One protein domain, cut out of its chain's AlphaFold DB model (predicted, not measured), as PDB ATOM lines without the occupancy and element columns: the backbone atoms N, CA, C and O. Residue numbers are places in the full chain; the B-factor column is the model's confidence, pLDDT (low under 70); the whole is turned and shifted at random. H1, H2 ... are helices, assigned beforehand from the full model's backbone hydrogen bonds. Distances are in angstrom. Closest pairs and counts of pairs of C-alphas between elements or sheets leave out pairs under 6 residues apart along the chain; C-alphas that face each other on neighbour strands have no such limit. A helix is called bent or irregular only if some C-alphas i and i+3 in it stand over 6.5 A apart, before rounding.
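Overview. This is residues 2 to 44 of the 88 residues of an uncharacterized protein of bioreactor metagenome (UniProt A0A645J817). A helix of 14 residues, H1, and a shorter one, H2, stand some way from each other; after H1 the chain folds back through a long unnamed loop, residues 21 to 34, before H2 sets off again. Residues 2 to 6 lead into H1 as a short tail with no named element. The printed part has 43 residues with two named helices, H1 then H2, and no named strand; the class is all helix, with 22 of the 43 residues in named elements. The whole is only just compact, close to loose, with a radius of gyration of the C-alphas of 10.8 A and spans of 30 by 20 by 18 A.

Along the chain. H1 holds residues 7 to 20 and measures 20.2 A from C-alpha 7 at (9.142, -1.089, -7.090) to C-alpha 20 at (-9.427, 1.855, -14.451). H2 holds residues 35 to 42, 10.4 A from first to last C-alpha, and ends with C-alpha 42 at (-11.239, 7.409, -4.881).

Arrangement. H1 and H2 are apart, with no C-alpha of the one within 8 A of the other. The N-to-C direction is (-0.90, 0.30, -0.32) for H1 and (-0.90, -0.44, -0.03) for H2. Neither helix is bent. In H1 and H2 every O i to N i+4 pair is within hydrogen-bond range.

Size, cuts and confidence. The two C-alphas farthest apart, those of Asn 2 and Asn 33, are 31.2 A from each other. The printed part has no cut. The link from H1 to H2, 14 residues, is long; its C-alphas lie 5 to 13 A from the mean of all C-alphas. The mean pLDDT of the printed part is 92.9, and residues 2 to 3 are under 70.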
ATOM      1  N   ASN A   2       3.969 -14.013   0.786       52.44
ATOM      2  CA  ASN A   2       5.067 -13.058   0.636       52.44
ATOM      3  C   ASN A   2       4.530 -11.832  -0.119       52.44
ATOM      4  O   ASN A   2       4.435 -11.845  -1.342       52.44
ATOM      5  N   THR A   3       4.069 -10.820   0.618       61.66
ATOM      6  CA  THR A   3       3.442  -9.607   0.058       61.66
ATOM      7  C   THR A   3       4.476  -8.604  -0.472       61.66
ATOM      8  O   THR A   3       4.107  -7.552  -0.994       61.66
ATOM      9  N   ALA A   4       5.772  -8.893  -0.326       76.62
ATOM     10  CA  ALA A   4       6.848  -8.025  -0.782       76.62
ATOM     11  C   ALA A   4       6.914  -8.003  -2.310       76.62
ATOM     12  O   ALA A   4       7.451  -8.907  -2.947       76.62
ATOM     13  N   ILE A   5       6.358  -6.943  -2.892       88.56
ATOM     14  CA  ILE A   5       6.489  -6.628  -4.313       88.56
ATOM     15  C   ILE A   5       7.600  -5.608  -4.520       88.56
ATOM     16  O   ILE A   5       7.822  -4.717  -3.697       88.56
ATOM     17  N   ASN A   6       8.307  -5.728  -5.639       90.81
ATOM     18  CA  ASN A   6       9.340  -4.765  -5.986       90.81
ATOM     19  C   ASN A   6       8.725  -3.451  -6.506       90.81
ATOM     20  O   ASN A   6       7.531  -3.345  -6.803       90.81
ATOM     21  N   ARG A   7       9.566  -2.423  -6.645       90.31
ATOM     22  CA  ARG A   7       9.142  -1.089  -7.090       90.31
ATOM     23  C   ARG A   7       8.460  -1.095  -8.464       90.31
ATOM     24  O   ARG A   7       7.550  -0.300  -8.673       90.31
ATOM     25  N   HIS A   8       8.905  -1.946  -9.388       93.75
ATOM     26  CA  HIS A   8       8.334  -2.030 -10.731       93.75
ATOM     27  C   HIS A   8       6.910  -2.593 -10.678       93.75
ATOM     28  O   HIS A   8       5.979  -1.928 -11.120       93.75
ATOM     29  N   GLN A   9       6.734  -3.724  -9.993       94.19
ATOM     30  CA  GLN A   9       5.431  -4.357  -9.769       94.19
ATOM     31  C   GLN A   9       4.450  -3.425  -9.046       94.19
ATOM     32  O   GLN A   9       3.258  -3.400  -9.348       94.19
ATOM     33  N   TYR A  10       4.944  -2.626  -8.094       92.56
ATOM     34  CA  TYR A  10       4.131  -1.621  -7.411       92.56
ATOM     35  C   TYR A  10       3.609  -0.548  -8.377       92.56
ATOM     36  O   TYR A  10       2.427  -0.210  -8.351       92.56
ATOM     37  N   ILE A  11       4.474  -0.034  -9.259       95.75
ATOM     38  CA  ILE A  11       4.088   0.960 -10.269       95.75
ATOM     39  C   ILE A  11       3.089   0.365 -11.268       95.75
ATOM     40  O   ILE A  11       2.121   1.037 -11.612       95.75
ATOM     41  N   GLU A  12       3.283  -0.881 -11.707       96.44
ATOM     42  CA  GLU A  12       2.350  -1.566 -12.611       96.44
ATOM     43  C   GLU A  12       0.953  -1.683 -11.999       96.44
ATOM     44  O   GLU A  12      -0.018  -1.231 -12.606       96.44
ATOM     45  N   LYS A  13       0.854  -2.162 -10.752       95.50
ATOM     46  CA  LYS A  13      -0.425  -2.241 -10.028       95.50
ATOM     47  C   LYS A  13      -1.098  -0.878  -9.883       95.50
ATOM     48  O   LYS A  13      -2.305  -0.756 -10.078       95.50
ATOM     49  N   LEU A  14      -0.339   0.171  -9.564       95.75
ATOM     50  CA  LEU A  14      -0.906   1.518  -9.486       95.75
ATOM     51  C   LEU A  14      -1.384   2.026 -10.851       95.75
ATOM     52  O   LEU A  14      -2.445   2.642 -10.921       95.75
ATOM     53  N   ASN A  15      -0.661   1.738 -11.935       97.75
ATOM     54  CA  ASN A  15      -1.097   2.087 -13.288       97.75
ATOM     55  C   ASN A  15      -2.412   1.388 -13.658       97.75
ATOM     56  O   ASN A  15      -3.273   2.016 -14.268       97.75
ATOM     57  N   GLU A  16      -2.612   0.127 -13.262       97.88
ATOM     58  CA  GLU A  16      -3.887  -0.578 -13.460       97.88
ATOM     59  C   GLU A  16      -5.048   0.158 -12.779       97.88
ATOM     60  O   GLU A  16      -6.071   0.426 -13.413       97.88
ATOM     61  N   HIS A  17      -4.872   0.552 -11.513       96.00
ATOM     62  CA  HIS A  17      -5.869   1.337 -10.783       96.00
ATOM     63  C   HIS A  17      -6.122   2.697 -11.442       96.00
ATOM     64  O   HIS A  17      -7.274   3.058 -11.671       96.00
ATOM     65  N   PHE A  18      -5.066   3.426 -11.806       97.06
ATOM     66  CA  PHE A  18      -5.180   4.739 -12.444       97.06
ATOM     67  C   PHE A  18      -5.870   4.647 -13.803       97.06
ATOM     68  O   PHE A  18      -6.698   5.492 -14.130       97.06
ATOM     69  N   LYS A  19      -5.565   3.613 -14.596       97.94
ATOM     70  CA  LYS A  19      -6.205   3.378 -15.892       97.94
ATOM     71  C   LYS A  19      -7.688   3.072 -15.718       97.94
ATOM     72  O   LYS A  19      -8.501   3.649 -16.433       97.94
ATOM     73  N   ARG A  20      -8.036   2.210 -14.758       97.19
ATOM     74  CA  ARG A  20      -9.427   1.855 -14.451       97.19
ATOM     75  C   ARG A  20     -10.246   3.060 -13.983       97.19
ATOM     76  O   ARG A  20     -11.412   3.155 -14.336       97.19
ATOM     77  N   LEU A  21      -9.634   3.959 -13.214       95.75
ATOM     78  CA  LEU A  21     -10.278   5.163 -12.679       95.75
ATOM     79  C   LEU A  21     -10.186   6.380 -13.623       95.75
ATOM     80  O   LEU A  21     -10.688   7.448 -13.299       95.75
ATOM     81  N   GLY A  22      -9.523   6.262 -14.781       95.88
ATOM     82  CA  GLY A  22      -9.358   7.378 -15.723       95.88
ATOM     83  C   GLY A  22      -8.426   8.502 -15.239       95.88
ATOM     84  O   GLY A  22      -8.457   9.607 -15.776       95.88
ATOM     85  N   ILE A  23      -7.563   8.242 -14.255       95.69
ATOM     86  CA  ILE A  23      -6.715   9.246 -13.595       95.69
ATOM     87  C   ILE A  23      -5.382   9.393 -14.330       95.69
ATOM     88  O   ILE A  23      -4.731   8.403 -14.662       95.69
ATOM     89  N   ASN A  24      -4.932  10.636 -14.545       94.75
ATOM     90  CA  ASN A  24      -3.594  10.969 -15.064       94.75
ATOM     91  C   ASN A  24      -3.169  10.133 -16.293       94.75
ATOM     92  O   ASN A  24      -2.062   9.591 -16.352       94.75
ATOM     93  N   LYS A  25      -4.077   9.970 -17.267       96.31
ATOM     94  CA  LYS A  25      -3.860   9.151 -18.478       96.31
ATOM     95  C   LYS A  25      -3.435   7.701 -18.164       96.31
ATOM     96  O   LYS A  25      -2.662   7.099 -18.908       96.31
ATOM     97  N   GLY A  26      -3.918   7.159 -17.047       97.00
ATOM     98  CA  GLY A  26      -3.658   5.795 -16.593       97.00
ATOM     99  C   GLY A  26      -2.257   5.547 -16.039       97.00
ATOM    100  O   GLY A  26      -1.834   4.395 -15.987       97.00
ATOM    101  N   LYS A  27      -1.510   6.596 -15.668       96.81
ATOM    102  CA  LYS A  27      -0.132   6.459 -15.179       96.81
ATOM    103  C   LYS A  27       0.049   7.073 -13.799       96.81
ATOM    104  O   LYS A  27      -0.181   8.261 -13.597       96.81
ATOM    105  N   TYR A  28       0.549   6.282 -12.865       96.81
ATOM    106  CA  TYR A  28       1.044   6.761 -11.587       96.81
ATOM    107  C   TYR A  28       2.423   7.414 -11.745       96.81
ATOM    108  O   TYR A  28       3.296   6.921 -12.465       96.81
ATOM    109  N   LYS A  29       2.645   8.508 -11.014       95.25
ATOM    110  CA  LYS A  29       3.958   9.133 -10.843       95.25
ATOM    111  C   LYS A  29       4.208   9.350  -9.352       95.25
ATOM    112  O   LYS A  29       3.337   9.810  -8.622       95.25
ATOM    113  N   LYS A  30       5.418   9.037  -8.885       94.12
ATOM    114  CA  LYS A  30       5.806   9.329  -7.499       94.12
ATOM    115  C   LYS A  30       5.795  10.847  -7.271       94.12
ATOM    116  O   LYS A  30       6.258  11.589  -8.135       94.12
ATOM    117  N   ASN A  31       5.320  11.277  -6.099       94.44
ATOM    118  CA  ASN A  31       5.226  12.685  -5.690       94.44
ATOM    119  C   ASN A  31       4.301  13.526  -6.592       94.44
ATOM    120  O   ASN A  31       4.640  14.643  -6.969       94.44
ATOM    121  N   MET A  32       3.145  12.981  -6.981       95.81
ATOM    122  CA  MET A  32       2.087  13.787  -7.596       95.81
ATOM    123  C   MET A  32       1.508  14.761  -6.567       95.81
ATOM    124  O   MET A  32       1.109  14.338  -5.486       95.81
ATOM    125  N   ASN A  33       1.426  16.044  -6.922       96.50
ATOM    126  CA  ASN A  33       0.950  17.096  -6.016       96.50
ATOM    127  C   ASN A  33      -0.488  16.852  -5.527       96.50
ATOM    128  O   ASN A  33      -0.809  17.167  -4.391       96.50
ATOM    129  N   ASN A  34      -1.327  16.239  -6.362       95.44
ATOM    130  CA  ASN A  34      -2.732  15.947  -6.076       95.44
ATOM    131  C   ASN A  34      -2.976  14.503  -5.597       95.44
ATOM    132  O   ASN A  34      -4.112  14.034  -5.607       95.44
ATOM    133  N   ILE A  35      -1.933  13.752  -5.211       95.56
ATOM    134  CA  ILE A  35      -2.109  12.347  -4.806       95.56
ATOM    135  C   ILE A  35      -2.995  12.211  -3.567       95.56
ATOM    136  O   ILE A  35      -3.754  11.254  -3.465       95.56
ATOM    137  N   PHE A  36      -2.911  13.171  -2.645       94.12
ATOM    138  CA  PHE A  36      -3.732  13.178  -1.443       94.12
ATOM    139  C   PHE A  36      -5.217  13.324  -1.796       94.12
ATOM    140  O   PHE A  36      -6.018  12.494  -1.390       94.12
ATOM    141  N   GLU A  37      -5.564  14.304  -2.633       95.88
ATOM    142  CA  GLU A  37      -6.933  14.526  -3.122       95.88
ATOM    143  C   GLU A  37      -7.484  13.296  -3.853       95.88
ATOM    144  O   GLU A  37      -8.605  12.868  -3.591       95.88
ATOM    145  N   ILE A  38      -6.673  12.671  -4.716       95.56
ATOM    146  CA  ILE A  38      -7.044  11.423  -5.398       95.56
ATOM    147  C   ILE A  38      -7.388  10.328  -4.382       95.56
ATOM    148  O   ILE A  38      -8.407   9.659  -4.520       95.56
ATOM    149  N   LEU A  39      -6.548  10.133  -3.361       94.12
ATOM    150  CA  LEU A  39      -6.770   9.104  -2.345       94.12
ATOM    151  C   LEU A  39      -7.993   9.397  -1.470       94.12
ATOM    152  O   LEU A  39      -8.661   8.454  -1.054       94.12
ATOM    153  N   MET A  40      -8.294  10.669  -1.207       92.62
ATOM    154  CA  MET A  40      -9.488  11.061  -0.458       92.62
ATOM    155  C   MET A  40     -10.780  10.829  -1.247       92.62
ATOM    156  O   MET A  40     -11.779  10.439  -0.653       92.62
ATOM    157  N   ASN A  41     -10.755  11.033  -2.566       94.12
ATOM    158  CA  ASN A  41     -11.938  10.897  -3.420       94.12
ATOM    159  C   ASN A  41     -12.194   9.450  -3.862       94.12
ATOM    160  O   ASN A  41     -13.330   8.988  -3.857       94.12
ATOM    161  N   GLU A  42     -11.139   8.736  -4.251       94.56
ATOM    162  CA  GLU A  42     -11.239   7.409  -4.881       94.56
ATOM    163  C   GLU A  42     -10.871   6.265  -3.926       94.56
ATOM    164  O   GLU A  42     -11.118   5.088  -4.203       94.56
ATOM    165  N   GLY A  43     -10.197   6.595  -2.825       93.25
ATOM    166  CA  GLY A  43      -9.723   5.635  -1.840       93.25
ATOM    167  C   GLY A  43     -10.695   5.429  -0.683       93.25
ATOM    168  O   GLY A  43     -11.810   5.935  -0.640       93.25
ATOM    169  N   SER A  44     -10.251   4.645   0.297       94.94
ATOM    170  CA  SER A  44     -10.976   4.446   1.549       94.94
ATOM    171  C   SER A  44      -9.979   4.294   2.688       94.94
ATOM    172  O   SER A  44      -9.248   3.300   2.756       94.94
TER     173      SER A  44